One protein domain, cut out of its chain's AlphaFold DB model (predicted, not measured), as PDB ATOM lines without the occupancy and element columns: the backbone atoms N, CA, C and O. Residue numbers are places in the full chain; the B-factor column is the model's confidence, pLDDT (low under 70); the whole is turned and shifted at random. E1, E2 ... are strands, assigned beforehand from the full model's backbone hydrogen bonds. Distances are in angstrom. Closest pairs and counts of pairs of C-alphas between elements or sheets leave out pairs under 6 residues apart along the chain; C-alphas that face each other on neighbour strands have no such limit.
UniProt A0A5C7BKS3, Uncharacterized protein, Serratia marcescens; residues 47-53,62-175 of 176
ATOM      1  N   THR A  47      44.731 -33.989  -7.940       94.19
ATOM      2  CA  THR A  47      44.847 -32.533  -7.887       94.19
ATOM      3  C   THR A  47      45.051 -32.023  -9.305       94.19
ATOM      4  O   THR A  47      45.883 -32.566 -10.030       94.19
ATOM      5  N   LEU A  48      44.319 -30.975  -9.679       94.75
ATOM      6  CA  LEU A  48      44.520 -30.226 -10.917       94.75
ATOM      7  C   LEU A  48      45.027 -28.828 -10.570       94.75
ATOM      8  O   LEU A  48      44.353 -28.091  -9.852       94.75
ATOM      9  N   ASN A  49      46.180 -28.464 -11.119       95.31
ATOM     10  CA  ASN A  49      46.726 -27.116 -11.061       95.31
ATOM     11  C   ASN A  49      46.689 -26.498 -12.460       95.31
ATOM     12  O   ASN A  49      47.095 -27.131 -13.436       95.31
ATOM     13  N   ILE A  50      46.220 -25.253 -12.542       94.56
ATOM     14  CA  ILE A  50      46.191 -24.453 -13.768       94.56
ATOM     15  C   ILE A  50      47.001 -23.192 -13.496       94.56
ATOM     16  O   ILE A  50      46.660 -22.426 -12.596       94.56
ATOM     17  N   THR A  51      48.066 -22.982 -14.263       94.88
ATOM     18  CA  THR A  51      48.945 -21.815 -14.121       94.88
ATOM     19  C   THR A  51      48.858 -20.965 -15.385       94.88
ATOM     20  O   THR A  51      49.424 -21.355 -16.405       94.88
ATOM     21  N   PRO A  52      48.150 -19.821 -15.363       93.38
ATOM     22  CA  PRO A  52      48.077 -18.930 -16.517       93.38
ATOM     23  C   PRO A  52      49.457 -18.417 -16.930       93.38
ATOM     24  O   PRO A  52      50.286 -18.075 -16.083       93.38
ATOM     25  N   ALA A  53      49.686 -18.311 -18.237       92.44
ATOM     26  CA  ALA A  53      50.863 -17.651 -18.771       92.44
ATOM     27  C   ALA A  53      50.858 -16.172 -18.353       92.44
ATOM     28  O   ALA A  53      49.836 -15.483 -18.392       92.44
ATOM     29  N   ALA A  62      49.698 -15.785 -32.306       91.38
ATOM     30  CA  ALA A  62      50.015 -16.955 -33.122       91.38
ATOM     31  C   ALA A  62      49.309 -18.225 -32.610       91.38
ATOM     32  O   ALA A  62      49.180 -18.428 -31.399       91.38
ATOM     33  N   SER A  63      48.923 -19.116 -33.527       92.00
ATOM     34  CA  SER A  63      48.420 -20.454 -33.186       92.00
ATOM     35  C   SER A  63      49.464 -21.246 -32.390       92.00
ATOM     36  O   SER A  63      50.660 -21.192 -32.685       92.00
ATOM     37  N   GLY A  64      49.018 -21.985 -31.375       91.38
ATOM     38  CA  GLY A  64      49.876 -22.766 -30.489       91.38
ATOM     39  C   GLY A  64      50.577 -21.952 -29.397       91.38
ATOM     40  O   GLY A  64      51.398 -22.521 -28.674       91.38
ATOM     41  N   THR A  65      50.261 -20.661 -29.254       93.38
ATOM     42  CA  THR A  65      50.711 -19.849 -28.113       93.38
ATOM     43  C   THR A  65      50.132 -20.426 -26.829       93.38
ATOM     44  O   THR A  65      48.915 -20.568 -26.715       93.38
ATOM     45  N   THR A  66      50.987 -20.754 -25.861       94.25
ATOM     46  CA  THR A  66      50.553 -21.248 -24.550       94.25
ATOM     47  C   THR A  66      49.856 -20.142 -23.761       94.25
ATOM     48  O   THR A  66      50.424 -19.076 -23.536       94.25
ATOM     49  N   LEU A  67      48.635 -20.425 -23.314       94.56
ATOM     50  CA  LEU A  67      47.807 -19.553 -22.484       94.56
ATOM     51  C   LEU A  67      47.854 -19.956 -21.006       94.56
ATOM     52  O   LEU A  67      47.763 -19.097 -20.135       94.56
ATOM     53  N   ALA A  68      47.997 -21.251 -20.719       95.75
ATOM     54  CA  ALA A  68      48.168 -21.772 -19.366       95.75
ATOM     55  C   ALA A  68      48.852 -23.142 -19.386       95.75
ATOM     56  O   ALA A  68      48.582 -23.952 -20.274       95.75
ATOM     57  N   ASP A  69      49.663 -23.422 -18.372       95.81
ATOM     58  CA  ASP A  69      50.198 -24.756 -18.106       95.81
ATOM     59  C   ASP A  69      49.255 -25.528 -17.178       95.81
ATOM     60  O   ASP A  69      48.638 -24.959 -16.269       95.81
ATOM     61  N   LEU A  70      49.144 -26.835 -17.412       96.12
ATOM     62  CA  LEU A  70      48.281 -27.736 -16.660       96.12
ATOM     63  C   LEU A  70      49.112 -28.841 -16.013       96.12
ATOM     64  O   LEU A  70      49.983 -29.445 -16.635       96.12
ATOM     65  N   GLU A  71      48.779 -29.158 -14.770       95.56
ATOM     66  CA  GLU A  71      49.378 -30.273 -14.051       95.56
ATOM     67  C   GLU A  71      48.292 -31.057 -13.323       95.56
ATOM     68  O   GLU A  71      47.596 -30.524 -12.458       95.56
ATOM     69  N   ILE A  72      48.175 -32.338 -13.657       95.44
ATOM     70  CA  ILE A  72      47.317 -33.293 -12.965       95.44
ATOM     71  C   ILE A  72      48.228 -34.240 -12.194       95.44
ATOM     72  O   ILE A  72      49.183 -34.781 -12.746       95.44
ATOM     73  N   SER A  73      47.956 -34.448 -10.912       95.12
ATOM     74  CA  SER A  73      48.738 -35.356 -10.069       95.12
ATOM     75  C   SER A  73      47.855 -36.134  -9.108       95.12
ATOM     76  O   SER A  73      46.745 -35.713  -8.792       95.12
ATOM     77  N   THR A  74      48.335 -37.276  -8.631       92.88
ATOM     78  CA  THR A  74      47.699 -38.022  -7.543       92.88
ATOM     79  C   THR A  74      48.204 -37.511  -6.200       92.88
ATOM     80  O   THR A  74      49.392 -37.259  -6.008       92.88
ATOM     81  N   ILE A  75      47.293 -37.353  -5.237       86.44
ATOM     82  CA  ILE A  75      47.632 -36.773  -3.926       86.44
ATOM     83  C   ILE A  75      48.604 -37.666  -3.139       86.44
ATOM     84  O   ILE A  75      49.421 -37.174  -2.365       86.44
ATOM     85  N   ASP A  76      48.520 -38.980  -3.332       87.88
ATOM     86  CA  ASP A  76      49.326 -39.987  -2.635       87.88
ATOM     87  C   ASP A  76      50.558 -40.452  -3.431       87.88
ATOM     88  O   ASP A  76      51.279 -41.343  -2.983       87.88
ATOM     89  N   GLY A  77      50.804 -39.873  -4.612       86.12
ATOM     90  CA  GLY A  77      51.898 -40.264  -5.501       86.12
ATOM     91  C   GLY A  77      51.727 -41.642  -6.150       86.12
ATOM     92  O   GLY A  77      52.672 -42.158  -6.751       86.12
ATOM     93  N   SER A  78      50.548 -42.262  -6.044       88.25
ATOM     94  CA  SER A  78      50.250 -43.514  -6.740       88.25
ATOM     95  C   SER A  78      50.111 -43.288  -8.248       88.25
ATOM     96  O   SER A  78      49.680 -42.229  -8.698       88.25
ATOM     97  N   GLN A  79      50.469 -44.284  -9.060       90.69
ATOM     98  CA  GLN A  79      50.283 -44.190 -10.509       90.69
ATOM     99  C   GLN A  79      48.843 -44.543 -10.882       90.69
ATOM    100  O   GLN A  79      48.366 -45.623 -10.532       90.69
ATOM    101  N   GLN A  80      48.171 -43.657 -11.615       91.62
ATOM    102  CA  GLN A  80      46.815 -43.859 -12.131       91.62
ATOM    103  C   GLN A  80      46.705 -43.330 -13.557       91.62
ATOM    104  O   GLN A  80      47.502 -42.484 -13.963       91.62
ATOM    105  N   ILE A  81      45.718 -43.802 -14.322       92.69
ATOM    106  CA  ILE A  81      45.347 -43.092 -15.548       92.69
ATOM    107  C   ILE A  81      44.670 -41.790 -15.119       92.69
ATOM    108  O   ILE A  81      43.784 -41.797 -14.260       92.69
ATOM    109  N   LEU A  82      45.123 -40.674 -15.679       94.06
ATOM    110  CA  LEU A  82      44.623 -39.345 -15.355       94.06
ATOM    111  C   LEU A  82      43.769 -38.860 -16.518       94.06
ATOM    112  O   LEU A  82      44.195 -38.922 -17.669       94.06
ATOM    113  N   ALA A  83      42.560 -38.412 -16.208       92.94
ATOM    114  CA  ALA A  83      41.574 -37.974 -17.180       92.94
ATOM    115  C   ALA A  83      41.200 -36.514 -16.930       92.94
ATOM    116  O   ALA A  83      41.070 -36.086 -15.784       92.94
ATOM    117  N   LEU A  84      40.995 -35.761 -18.002       94.00
ATOM    118  CA  LEU A  84      40.605 -34.361 -17.981       94.00
ATOM    119  C   LEU A  84      39.332 -34.177 -18.804       94.00
ATOM    120  O   LEU A  84      39.213 -34.693 -19.918       94.00
ATOM    121  N   LEU A  85      38.400 -33.411 -18.253       91.75
ATOM    122  CA  LEU A  85      37.153 -33.025 -18.897       91.75
ATOM    123  C   LEU A  85      37.013 -31.500 -18.828       91.75
ATOM    124  O   LEU A  85      37.149 -30.945 -17.733       91.75
ATOM    125  N   PRO A  86      36.739 -30.801 -19.939       86.12
ATOM    126  CA  PRO A  86      36.362 -29.398 -19.868       86.12
ATOM    127  C   PRO A  86      34.943 -29.237 -19.349       86.12
ATOM    128  O   PRO A  86      34.089 -30.098 -19.549       86.12
ATOM    129  N   ASP A  87      34.675 -28.089 -18.751       85.00
ATOM    130  CA  ASP A  87      33.328 -27.729 -18.357       85.00
ATOM    131  C   ASP A  87      32.528 -27.130 -19.529       85.00
ATOM    132  O   ASP A  87      32.990 -26.239 -20.248       85.00
ATOM    133  N   ASP A  88      31.288 -27.586 -19.689       81.06
ATOM    134  CA  ASP A  88      30.411 -27.226 -20.810       81.06
ATOM    135  C   ASP A  88      29.860 -25.793 -20.718       81.06
ATOM    136  O   ASP A  88      29.287 -25.264 -21.682       81.06
ATOM    137  N   THR A  89      30.011 -25.129 -19.569       81.75
ATOM    138  CA  THR A  89      29.628 -23.722 -19.410       81.75
ATOM    139  C   THR A  89      30.657 -22.793 -20.041       81.75
ATOM    140  O   THR A  89      30.253 -21.835 -20.701       81.75
ATOM    141  N   THR A  90      31.949 -23.123 -19.930       82.00
ATOM    142  CA  THR A  90      33.054 -22.315 -20.473       82.00
ATOM    143  C   THR A  90      33.476 -22.750 -21.873       82.00
ATOM    144  O   THR A  90      33.703 -21.893 -22.724       82.00
ATOM    145  N   PHE A  91      33.514 -24.056 -22.153       84.25
ATOM    146  CA  PHE A  91      33.933 -24.598 -23.446       84.25
ATOM    147  C   PHE A  91      32.718 -24.824 -24.351       84.25
ATOM    148  O   PHE A  91      31.911 -25.733 -24.129       84.25
ATOM    149  N   LYS A  92      32.593 -24.020 -25.409       84.19
ATOM    150  CA  LYS A  92      31.572 -24.179 -26.455       84.19
ATOM    151  C   LYS A  92      32.160 -24.861 -27.684       84.19
ATOM    152  O   LYS A  92      33.336 -24.695 -27.986       84.19
ATOM    153  N   GLU A  93      31.328 -25.628 -28.392       86.19
ATOM    154  CA  GLU A  93      31.699 -26.293 -29.656       86.19
ATOM    155  C   GLU A  93      32.991 -27.125 -29.548       86.19
ATOM    156  O   GLU A  93      33.925 -26.969 -30.328       86.19
ATOM    157  N   LYS A  94      33.050 -28.006 -28.545       84.62
ATOM    158  CA  LYS A  94      34.203 -28.881 -28.305       84.62
ATOM    159  C   LYS A  94      34.423 -29.822 -29.493       84.62
ATOM    160  O   LYS A  94      33.529 -30.588 -29.852       84.62
ATOM    161  N   ILE A  95      35.627 -29.809 -30.043       86.06
ATOM    162  CA  ILE A  95      36.089 -30.720 -31.088       86.06
ATOM    163  C   ILE A  95      37.234 -31.532 -30.500       86.06
ATOM    164  O   ILE A  95      38.273 -30.987 -30.142       86.06
ATOM    165  N   PHE A  96      37.047 -32.840 -30.405       83.31
ATOM    166  CA  PHE A  96      38.094 -33.752 -29.968       83.31
ATOM    167  C   PHE A  96      38.828 -34.303 -31.190       83.31
ATOM    168  O   PHE A  96      38.189 -34.774 -32.132       83.31
ATOM    169  N   ASP A  97      40.158 -34.254 -31.166       83.44
ATOM    170  CA  ASP A  97      41.005 -35.072 -32.034       83.44
ATOM    171  C   ASP A  97      41.565 -36.263 -31.232       83.44
ATOM    172  O   ASP A  97      41.203 -36.464 -30.076       83.44
ATOM    173  N   GLU A  98      42.415 -37.102 -31.827       80.31
ATOM    174  CA  GLU A  98      42.927 -38.301 -31.147       80.31
ATOM    175  C   GLU A  98      43.725 -38.001 -29.861       80.31
ATOM    176  O   GLU A  98      43.859 -38.888 -29.015       80.31
ATOM    177  N   LYS A  99      44.274 -36.785 -29.712       86.62
ATOM    178  CA  LYS A  99      45.264 -36.425 -28.677       86.62
ATOM    179  C   LYS A  99      45.013 -35.076 -28.002       86.62
ATOM    180  O   LYS A  99      45.816 -34.620 -27.189       86.62
ATOM    181  N   SER A 100      43.959 -34.380 -28.373       89.25
ATOM    182  CA  SER A 100      43.699 -33.026 -27.933       89.25
ATOM    183  C   SER A 100      42.230 -32.693 -28.095       89.25
ATOM    184  O   SER A 100      41.439 -33.414 -28.708       89.25
ATOM    185  N   MET A 101      41.862 -31.570 -27.512       90.94
ATOM    186  CA  MET A 101      40.518 -31.053 -27.565       90.94
ATOM    187  C   MET A 101      40.584 -29.564 -27.846       90.94
ATOM    188  O   MET A 101      41.174 -28.815 -27.072       90.94
ATOM    189  N   ALA A 102      39.969 -29.144 -28.942       91.88
ATOM    190  CA  ALA A 102      39.753 -27.749 -29.272       91.88
ATOM    191  C   ALA A 102      38.362 -27.298 -28.811       91.88
ATOM    192  O   ALA A 102      37.424 -28.093 -28.778       91.88
ATOM    193  N   ALA A 103      38.215 -26.030 -28.450       91.44
ATOM    194  CA  ALA A 103      36.935 -25.425 -28.114       91.44
ATOM    195  C   ALA A 103      36.991 -23.908 -28.248       91.44
ATOM    196  O   ALA A 103      38.058 -23.302 -28.276       91.44
ATOM    197  N   LYS A 104      35.816 -23.292 -28.252       91.75
ATOM    198  CA  LYS A 104      35.643 -21.847 -28.172       91.75
ATOM    199  C   LYS A 104      35.387 -21.421 -26.733       91.75
ATOM    200  O   LYS A 104      34.550 -22.026 -26.059       91.75
ATOM    201  N   ILE A 105      36.055 -20.356 -26.296       91.94
ATOM    202  CA  ILE A 105      35.787 -19.691 -25.016       91.94
ATOM    203  C   ILE A 105      35.458 -18.218 -25.249       91.94
ATOM    204  O   ILE A 105      36.009 -17.572 -26.142       91.94
ATOM    205  N   HIS A 106      34.530 -17.702 -24.453       91.31
ATOM    206  CA  HIS A 106      34.025 -16.337 -24.568       91.31
ATOM    207  C   HIS A 106      34.727 -15.422 -23.566       91.31
ATOM    208  O   HIS A 106      35.088 -15.859 -22.472       91.31
ATOM    209  N   SER A 107      34.884 -14.149 -23.924       89.75
ATOM    210  CA  SER A 107      35.293 -13.131 -22.958       89.75
ATOM    211  C   SER A 107      34.187 -12.900 -21.922       89.75
ATOM    212  O   SER A 107      33.002 -12.834 -22.258       89.75
ATOM    213  N   GLU A 108      34.572 -12.725 -20.659       87.25
ATOM    214  CA  GLU A 108      33.677 -12.279 -19.586       87.25
ATOM    215  C   GLU A 108      33.174 -10.849 -19.801       87.25
ATOM    216  O   GLU A 108      32.071 -10.510 -19.371       87.25
ATOM    217  N   THR A 109      33.977  -9.997 -20.443       86.62
ATOM    218  CA  THR A 109      33.663  -8.573 -20.628       86.62
ATOM    219  C   THR A 109      32.895  -8.295 -21.916       86.62
ATOM    220  O   THR A 109      32.108  -7.349 -21.954       86.62
ATOM    221  N   ASP A 110      33.083  -9.118 -22.950       87.31
ATOM    222  CA  ASP A 110      32.323  -9.071 -24.202       87.31
ATOM    223  C   ASP A 110      31.973 -10.493 -24.664       87.31
ATOM    224  O   ASP A 110      32.780 -11.146 -25.330       87.31
ATOM    225  N   PRO A 111      30.757 -10.982 -24.369       83.38
ATOM    226  CA  PRO A 111      30.335 -12.326 -24.746       83.38
ATOM    227  C   PRO A 111      30.314 -12.586 -26.257       83.38
ATOM    228  O   PRO A 111      30.206 -13.741 -26.657       83.38
ATOM    229  N   ASN A 112      30.384 -11.560 -27.112       86.94
ATOM    230  CA  ASN A 112      30.479 -11.761 -28.561       86.94
ATOM    231  C   ASN A 112      31.916 -12.018 -29.019       86.94
ATOM    232  O   ASN A 112      32.126 -12.502 -30.132       86.94
ATOM    233  N   HIS A 113      32.899 -11.699 -28.177       90.06
ATOM    234  CA  HIS A 113      34.296 -11.947 -28.466       90.06
ATOM    235  C   HIS A 113      34.688 -13.354 -28.013       90.06
ATOM    236  O   HIS A 113      34.542 -13.727 -26.845       90.06
ATOM    237  N   VAL A 114      35.179 -14.145 -28.967       91.19
ATOM    238  CA  VAL A 114      35.415 -15.579 -28.806       91.19
ATOM    239  C   VAL A 114      36.772 -15.935 -29.366       91.19
ATOM    240  O   VAL A 114      37.052 -15.632 -30.526       91.19
ATOM    241  N   ILE A 115      37.552 -16.664 -28.578       92.75
ATOM    242  CA  ILE A 115      38.837 -17.213 -29.007       92.75
ATOM    243  C   ILE A 115      38.765 -18.736 -29.051       92.75
ATOM    244  O   ILE A 115      38.058 -19.363 -28.253       92.75
ATOM    245  N   GLY A 116      39.480 -19.328 -30.003       93.06
ATOM    246  CA  GLY A 116      39.657 -20.768 -30.070       93.06
ATOM    247  C   GLY A 116      40.861 -21.215 -29.241       93.06
ATOM    248  O   GLY A 116      41.955 -20.645 -29.308       93.06
ATOM    249  N   VAL A 117      40.661 -22.249 -28.429       94.25
ATOM    250  CA  VAL A 117      41.683 -22.825 -27.556       94.25
ATOM    251  C   VAL A 117      41.773 -24.323 -27.745       94.25
ATOM    252  O   VAL A 117      40.799 -24.989 -28.077       94.25
ATOM    253  N   ARG A 118      42.955 -24.869 -27.484       94.00
ATOM    254  CA  ARG A 118      43.258 -26.291 -27.508       94.00
ATOM    255  C   ARG A 118      43.855 -26.716 -26.179       94.00
ATOM    256  O   ARG A 118      44.796 -26.095 -25.694       94.00
ATOM    257  N   VAL A 119      43.342 -27.807 -25.632       94.56
ATOM    258  CA  VAL A 119      43.880 -28.494 -24.460       94.56
ATOM    259  C   VAL A 119      44.518 -29.796 -24.920       94.56
ATOM    260  O   VAL A 119      43.908 -30.561 -25.670       94.56
ATOM    261  N   GLY A 120      45.747 -30.053 -24.490       93.12
ATOM    262  CA  GLY A 120      46.488 -31.243 -24.893       93.12
ATOM    263  C   GLY A 120      47.811 -31.380 -24.157       93.12
ATOM    264  O   GLY A 120      48.168 -30.516 -23.357       93.12
ATOM    265  N   SER A 121      48.556 -32.438 -24.477       90.62
ATOM    266  CA  SER A 121      49.955 -32.600 -24.072       90.62
ATOM    267  C   SER A 121      50.850 -32.801 -25.291       90.62
ATOM    268  O   SER A 121      50.478 -33.492 -26.239       90.62
ATOM    269  N   LYS A 122      52.037 -32.185 -25.267       82.75
ATOM    270  CA  LYS A 122      53.089 -32.406 -26.278       82.75
ATOM    271  C   LYS A 122      54.068 -33.513 -25.882       82.75
ATOM    272  O   LYS A 122      54.762 -34.039 -26.747       82.75
ATOM    273  N   GLU A 123      54.142 -33.838 -24.596       84.50
ATOM    274  CA  GLU A 123      55.165 -34.728 -24.032       84.50
ATOM    275  C   GLU A 123      54.613 -36.102 -23.659       84.50
ATOM    276  O   GLU A 123      55.364 -37.073 -23.578       84.50
ATOM    277  N   GLU A 124      53.300 -36.204 -23.467       82.38
ATOM    278  CA  GLU A 124      52.660 -37.420 -22.991       82.38
ATOM    279  C   GLU A 124      51.786 -38.049 -24.057       82.38
ATOM    280  O   GLU A 124      51.123 -37.378 -24.851       82.38
ATOM    281  N   ASN A 125      51.770 -39.379 -24.059       87.44
ATOM    282  CA  ASN A 125      50.861 -40.111 -24.917       87.44
ATOM    283  C   ASN A 125      49.457 -40.021 -24.318       87.44
ATOM    284  O   ASN A 125      49.128 -40.749 -23.380       87.44
ATOM    285  N   VAL A 126      48.666 -39.095 -24.841       92.69
ATOM    286  CA  VAL A 126      47.274 -38.879 -24.460       92.69
ATOM    287  C   VAL A 126      46.340 -39.452 -25.518       92.69
ATOM    288  O   VAL A 126      46.682 -39.510 -26.699       92.69
ATOM    289  N   VAL A 127      45.169 -39.891 -25.077       92.62
ATOM    290  CA  VAL A 127      44.104 -40.442 -25.913       92.62
ATOM    291  C   VAL A 127      42.781 -39.803 -25.531       92.62
ATOM    292  O   VAL A 127      42.573 -39.440 -24.373       92.62
ATOM    293  N   VAL A 128      41.863 -39.695 -26.484       92.25
ATOM    294  CA  VAL A 128      40.473 -39.356 -26.173       92.25
ATOM    295  C   VAL A 128      39.669 -40.634 -25.976       92.25
ATOM    296  O   VAL A 128      39.616 -41.485 -26.862       92.25
ATOM    297  N   GLN A 129      39.031 -40.766 -24.813       91.81
ATOM    298  CA  GLN A 129      38.231 -41.936 -24.458       91.81
ATOM    299  C   GLN A 129      36.825 -41.535 -24.009       91.81
ATOM    300  O   GLN A 129      36.647 -40.655 -23.167       91.81
ATOM    301  N   GLY A 130      35.822 -42.214 -24.573       89.88
ATOM    302  CA  GLY A 130      34.424 -42.076 -24.177       89.88
ATOM    303  C   GLY A 130      34.108 -42.910 -22.934       89.88
ATOM    304  O   GLY A 130      34.276 -44.127 -22.957       89.88
ATOM    305  N   VAL A 131      33.620 -42.270 -21.872       88.44
ATOM    306  CA  VAL A 131      33.159 -42.906 -20.630       88.44
ATOM    307  C   VAL A 131      31.820 -42.283 -20.243       88.44
ATOM    308  O   VAL A 131      31.703 -41.064 -20.176       88.44
ATOM    309  N   GLU A 132      30.791 -43.110 -20.040       86.44
ATOM    310  CA  GLU A 132      29.446 -42.666 -19.623       86.44
ATOM    311  C   GLU A 132      28.879 -41.497 -20.458       86.44
ATOM    312  O   GLU A 132      28.296 -40.546 -19.940       86.44
ATOM    313  N   GLY A 133      29.080 -41.543 -21.779       85.69
ATOM    314  CA  GLY A 133      28.583 -40.517 -22.704       85.69
ATOM    315  C   GLY A 133      29.405 -39.224 -22.755       85.69
ATOM    316  O   GLY A 133      29.046 -38.325 -23.513       85.69
ATOM    317  N   HIS A 134      30.513 -39.135 -22.017       88.62
ATOM    318  CA  HIS A 134      31.439 -38.003 -22.043       88.62
ATOM    319  C   HIS A 134      32.776 -38.419 -22.660       88.62
ATOM    320  O   HIS A 134      33.263 -39.523 -22.423       88.62
ATOM    321  N   SER A 135      33.384 -37.530 -23.444       90.81
ATOM    322  CA  SER A 135      34.733 -37.723 -23.981       90.81
ATOM    323  C   SER A 135      35.749 -37.044 -23.075       90.81
ATOM    324  O   SER A 135      35.684 -35.832 -22.871       90.81
ATOM    325  N   TYR A 136      36.692 -37.820 -22.557       93.25
ATOM    326  CA  TYR A 136      37.780 -37.339 -21.713       93.25
ATOM    327  C   TYR A 136      39.090 -37.373 -22.482       93.25
ATOM    328  O   TYR A 136      39.342 -38.313 -23.236       93.25
ATOM    329  N   LEU A 137      39.953 -36.397 -22.224       94.50
ATOM    330  CA  LEU A 137      41.356 -36.487 -22.602       94.50
ATOM    331  C   LEU A 137      42.100 -37.225 -21.485       94.50
ATOM    332  O   LEU A 137      42.110 -36.762 -20.348       94.50
ATOM    333  N   MET A 138      42.682 -38.383 -21.784       94.19
ATOM    334  CA  MET A 138      43.273 -39.281 -20.791       94.19
ATOM    335  C   MET A 138      44.733 -39.593 -21.097       94.19
ATOM    336  O   MET A 138      45.123 -39.690 -22.258       94.19
ATOM    337  N   THR A 139      45.542 -39.825 -20.066       94.44
ATOM    338  CA  THR A 139      46.865 -40.432 -20.251       94.44
ATOM    339  C   THR A 139      46.706 -41.881 -20.719       94.44
ATOM    340  O   THR A 139      45.880 -42.632 -20.211       94.44
ATOM    341  N   ASN A 140      47.512 -42.323 -21.683       91.75
ATOM    342  CA  ASN A 140      47.472 -43.714 -22.152       91.75
ATOM    343  C   ASN A 140      48.158 -44.686 -21.167       91.75
ATOM    344  O   ASN A 140      48.023 -45.904 -21.259       91.75
ATOM    345  N   THR A 141      48.929 -44.149 -20.222       91.75
ATOM    346  CA  THR A 141      49.645 -44.901 -19.188       91.75
ATOM    347  C   THR A 141      49.348 -44.341 -17.807       91.75
ATOM    348  O   THR A 141      49.026 -43.159 -17.660       91.75
ATOM    349  N   ALA A 142      49.494 -45.185 -16.785       92.81
ATOM    350  CA  ALA A 142      49.377 -44.754 -15.403       92.81
ATOM    351  C   ALA A 142      50.585 -43.895 -14.999       92.81
ATOM    352  O   ALA A 142      51.730 -44.285 -15.217       92.81
ATOM    353  N   LEU A 143      50.327 -42.732 -14.405       93.19
ATOM    354  CA  LEU A 143      51.334 -41.762 -13.981       93.19
ATOM    355  C   LEU A 143      50.963 -41.214 -12.602       93.19
ATOM    356  O   LEU A 143      49.793 -41.192 -12.222       93.19
ATOM    357  N   ALA A 144      51.965 -40.784 -11.836       94.44
ATOM    358  CA  ALA A 144      51.731 -40.077 -10.575       94.44
ATOM    359  C   ALA A 144      51.455 -38.580 -10.805       94.44
ATOM    360  O   ALA A 144      50.806 -37.927  -9.992       94.44
ATOM    361  N   LYS A 145      51.972 -38.030 -11.907       95.12
ATOM    362  CA  LYS A 145      51.891 -36.616 -12.268       95.12
ATOM    363  C   LYS A 145      52.113 -36.445 -13.770       95.12
ATOM    364  O   LYS A 145      52.933 -37.174 -14.324       95.12
ATOM    365  N   THR A 146      51.403 -35.501 -14.381       95.25
ATOM    366  CA  THR A 146      51.527 -35.174 -15.806       95.25
ATOM    367  C   THR A 146      52.642 -34.161 -16.094       95.25
ATOM    368  O   THR A 146      52.999 -33.354 -15.233       95.25
ATOM    369  N   SER A 147      53.143 -34.145 -17.330       93.06
ATOM    370  CA  SER A 147      54.074 -33.172 -17.906       93.06
ATOM    371  C   SER A 147      53.606 -32.674 -19.280       93.06
ATOM    372  O   SER A 147      52.904 -33.362 -20.026       93.06
ATOM    373  N   GLY A 148      53.960 -31.432 -19.613       90.94
ATOM    374  CA  GLY A 148      53.715 -30.848 -20.936       90.94
ATOM    375  C   GLY A 148      52.246 -30.599 -21.306       90.94
ATOM    376  O   GLY A 148      51.978 -30.252 -22.462       90.94
ATOM    377  N   TRP A 149      51.301 -30.758 -20.369       95.00
ATOM    378  CA  TRP A 149      49.904 -30.385 -20.596       95.00
ATOM    379  C   TRP A 149      49.743 -28.873 -20.564       95.00
ATOM    380  O   TRP A 149      50.275 -28.194 -19.688       95.00
ATOM    381  N   ASN A 150      48.985 -28.344 -21.513       95.44
ATOM    382  CA  ASN A 150      48.732 -26.915 -21.605       95.44
ATOM    383  C   ASN A 150      47.392 -26.617 -22.277       95.44
ATOM    384  O   ASN A 150      46.795 -27.464 -22.950       95.44
ATOM    385  N   ILE A 151      46.959 -25.377 -22.089       95.31
ATOM    386  CA  ILE A 151      45.959 -24.698 -22.901       95.31
ATOM    387  C   ILE A 151      46.723 -23.778 -23.846       95.31
ATOM    388  O   ILE A 151      47.531 -22.965 -23.395       95.31
ATOM    389  N   SER A 152      46.471 -23.880 -25.142       94.56
ATOM    390  CA  SER A 152      47.083 -23.036 -26.170       94.56
ATOM    391  C   SER A 152      46.038 -22.491 -27.136       94.56
ATOM    392  O   SER A 152      44.918 -22.991 -27.181       94.56
ATOM    393  N   THR A 153      46.367 -21.456 -27.903       93.81
ATOM    394  CA  THR A 153      45.499 -20.975 -28.988       93.81
ATOM    395  C   THR A 153      45.380 -22.039 -30.081       93.81
ATOM    396  O   THR A 153      46.378 -22.639 -30.487       93.81
ATOM    397  N   ASP A 154      44.174 -22.291 -30.589       90.19
ATOM    398  CA  ASP A 154      43.969 -23.295 -31.646       90.19
ATOM    399  C   ASP A 154      44.217 -22.747 -33.067       90.19
ATOM    400  O   ASP A 154      44.366 -23.529 -34.007       90.19
ATOM    401  N   GLY A 155      44.348 -21.424 -33.215       82.50
ATOM    402  CA  GLY A 155      44.515 -20.734 -34.496       82.50
ATOM    403  C   GLY A 155      43.226 -20.144 -35.088       82.50
ATOM    404  O   GLY A 155      43.295 -19.504 -36.141       82.50
ATOM    405  N   LEU A 156      42.072 -20.353 -34.449       80.06
ATOM    406  CA  LEU A 156      40.795 -19.726 -34.774       80.06
ATOM    407  C   LEU A 156      40.626 -18.437 -33.963       80.06
ATOM    408  O   LEU A 156      40.796 -18.430 -32.746       80.06
ATOM    409  N   ASN A 157      40.214 -17.363 -34.643       79.44
ATOM    410  CA  ASN A 157      40.015 -16.035 -34.050       79.44
ATOM    411  C   ASN A 157      41.247 -15.557 -33.265       79.44
ATOM    412  O   ASN A 157      41.209 -15.355 -32.055       79.44
ATOM    413  N   ASN A 158      42.351 -15.391 -33.991       81.31
ATOM    414  CA  ASN A 158      43.648 -15.038 -33.415       81.31
ATOM    415  C   ASN A 158      43.741 -13.588 -32.937       81.31
ATOM    416  O   ASN A 158      44.689 -13.266 -32.236       81.31
ATOM    417  N   ASP A 159      42.802 -12.721 -33.317       89.75
ATOM    418  CA  ASP A 159      42.726 -11.355 -32.801       89.75
ATOM    419  C   ASP A 159      41.976 -11.350 -31.467       89.75
ATOM    420  O   ASP A 159      40.748 -11.419 -31.434       89.75
ATOM    421  N   VAL A 160      42.732 -11.330 -30.371       90.75
ATOM    422  CA  VAL A 160      42.215 -11.452 -29.007       90.75
ATOM    423  C   VAL A 160      41.981 -10.071 -28.410       90.75
ATOM    424  O   VAL A 160      42.918  -9.297 -28.218       90.75
ATOM    425  N   ALA A 161      40.742  -9.762 -28.038       90.44
ATOM    426  CA  ALA A 161      40.424  -8.524 -27.343       90.44
ATOM    427  C   ALA A 161      40.960  -8.538 -25.896       90.44
ATOM    428  O   ALA A 161      40.969  -9.596 -25.251       90.44
ATOM    429  N   PRO A 162      41.351  -7.376 -25.334       90.12
ATOM    430  CA  PRO A 162      41.689  -7.274 -23.919       90.12
ATOM    431  C   PRO A 162      40.512  -7.709 -23.037       90.12
ATOM    432  O   PRO A 162      39.404  -7.185 -23.169       90.12
ATOM    433  N   GLY A 163      40.747  -8.635 -22.110       88.94
ATOM    434  CA  GLY A 163      39.700  -9.144 -21.229       88.94
ATOM    435  C   GLY A 163      40.107 -10.402 -20.473       88.94
ATOM    436  O   GLY A 163      41.264 -10.822 -20.503       88.94
ATOM    437  N   SER A 164      39.126 -10.991 -19.796       90.31
ATOM    438  CA  SER A 164      39.261 -12.244 -19.057       90.31
ATOM    439  C   SER A 164      38.484 -13.340 -19.775       90.31
ATOM    440  O   SER A 164      37.329 -13.143 -20.139       90.31
ATOM    441  N   TYR A 165      39.124 -14.488 -19.981       91.69
ATOM    442  CA  TYR A 165      38.551 -15.639 -20.675       91.69
ATOM    443  C   TYR A 165      38.563 -16.825 -19.707       91.69
ATOM    444  O   TYR A 165      39.612 -17.452 -19.525       91.69
ATOM    445  N   PRO A 166      37.451 -17.092 -19.007       90.94
ATOM    446  CA  PRO A 166      37.412 -18.114 -17.979       90.94
ATOM    447  C   PRO A 166      37.509 -19.504 -18.602       90.94
ATOM    448  O   PRO A 166      36.904 -19.807 -19.630       90.94
ATOM    449  N   VAL A 167      38.254 -20.370 -17.924       90.44
ATOM    450  CA  VAL A 167      38.452 -21.767 -18.297       90.44
ATOM    451  C   VAL A 167      38.166 -22.611 -17.069       90.44
ATOM    452  O   VAL A 167      38.836 -22.472 -16.046       90.44
ATOM    453  N   LEU A 168      37.182 -23.500 -17.178       91.06
ATOM    454  CA  LEU A 168      36.888 -24.493 -16.154       91.06
ATOM    455  C   LEU A 168      37.201 -25.891 -16.697       91.06
ATOM    456  O   LEU A 168      36.774 -26.273 -17.786       91.06
ATOM    457  N   LEU A 169      37.965 -26.651 -15.917       92.38
ATOM    458  CA  LEU A 169      38.385 -28.015 -16.213       92.38
ATOM    459  C   LEU A 169      38.201 -28.867 -14.956       92.38
ATOM    460  O   LEU A 169      38.397 -28.385 -13.841       92.38
ATOM    461  N   THR A 170      37.883 -30.145 -15.136       92.88
ATOM    462  CA  THR A 170      37.798 -31.120 -14.046       92.88
ATOM    463  C   THR A 170      38.694 -32.311 -14.346       92.88
ATOM    464  O   THR A 170      38.629 -32.882 -15.435       92.88
ATOM    465  N   ALA A 171      39.529 -32.691 -13.378       93.56
ATOM    466  CA  ALA A 171      40.398 -33.854 -13.482       93.56
ATOM    467  C   ALA A 171      39.865 -35.037 -12.668       93.56
ATOM    468  O   ALA A 171      39.283 -34.866 -11.596       93.56
ATOM    469  N   TYR A 172      40.125 -36.240 -13.166       93.00
ATOM    470  CA  TYR A 172      39.688 -37.503 -12.591       93.00
ATOM    471  C   TYR A 172      40.831 -38.519 -12.599       93.00
ATOM    472  O   TYR A 172      41.721 -38.476 -13.449       93.00
ATOM    473  N   SER A 173      40.776 -39.469 -11.667       92.44
ATOM    474  CA  SER A 173      41.492 -40.734 -11.807       92.44
ATOM    475  C   SER A 173      40.587 -41.721 -12.534       92.44
ATOM    476  O   SER A 173      39.393 -41.803 -12.245       92.44
ATOM    477  N   TYR A 174      41.161 -42.466 -13.468       89.44
ATOM    478  CA  TYR A 174      40.479 -43.486 -14.240       89.44
ATOM    479  C   TYR A 174      41.198 -44.829 -14.100       89.44
ATOM    480  O   TYR A 174      42.422 -44.906 -13.953       89.44
ATOM    481  N   LYS A 175      40.418 -45.907 -14.139       84.50
ATOM    482  CA  LYS A 175      40.906 -47.282 -14.124       84.50
ATOM    483  C   LYS A 175      40.079 -48.093 -15.110       84.50
ATOM    484  O   LYS A 175      38.859 -48.137 -14.979       84.50
TER     485      LYS A 175
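What this domain is: This is residues 47 to 53 and 62 to 175 of the 176 residues of an uncharacterized protein of Serratia marcescens (UniProt A0A5C7BKS3). Two strongly twisted sheets lie face to face as a sandwich, a larger one of six strands and a smaller one of four, their strands crossed at 39 degrees. The larger sheet is curled, its edge strands E1 and E4 coming near the smaller sheet at E10 and at the hairpin E7 and E8. The printed part has 121 residues with ten named strands, E1 to E10 in chain order, and no named helix: the class is all strand. The sheet orders are E1 E2 E9 E6 E5 E4 and E7 E8 E3 E10, both antiparallel. The whole is compact, with a radius of gyration of the C-alphas of 14.2 A and spans of 42 by 29 by 21 A.

How they stand to each other: Begin at E1, residues 47 to 52, an edge strand; look beside it for E2, residues 66 to 74, where N 49 and O 71 are 2.8 A apart. Next across comes E9, residues 149 to 153, with N 151 and O 68 at 2.8 A. Then find E6, residues 114 to 121, with N 118 and O 152 at 2.7 A. A meander, each strand the antiparallel neighbour of the one before, is made by E4, residues 92 to 96, E5, residues 100 to 106, and E6; look for N 95 and O 102 at 2.8 A and N 103 and O 117 at 2.8 A. In the other sheet, the hairpin of E7, residues 126 to 131, and E8, residues 134 to 139, has N 129 and O 136 at 2.9 A. Beside E8 is E3, residues 81 to 86, with N 84 and O 137 at 2.8 A, and then E10, residues 169 to 174, with N 172 and O 83 at 2.8 A. Between the sheets, the closest C-alphas of E1 and E10, those of Leu 48 and Ala 171, are 6.1 A apart; those of E5 and E8, Ser 100 and Leu 137, are 6.8 A apart. E1 and E4 are apart.

Where its parts are: Find C-alpha 47 at (44.847, -32.533, -7.887), where E1 begins. E2 is the longest strand by residues and runs 24.1 A to C-alpha 74 at (47.699, -38.022, -7.543). E6 runs 22.9 A and E5 19.6 A. E10 ends at C-alpha 174, (40.479, -43.486, -14.240).

The domain as a whole: The C-alphas farthest apart, of Ser 78 and Asn 112, are 43.3 A apart. Residues 54 to 61 are not printed; across this cut C-alphas 53 and 62 are 14.4 A apart. The long link is E9 to E10, residues 154 to 168. Mean pLDDT of the printed part is 90.3, and no printed residue is under 70.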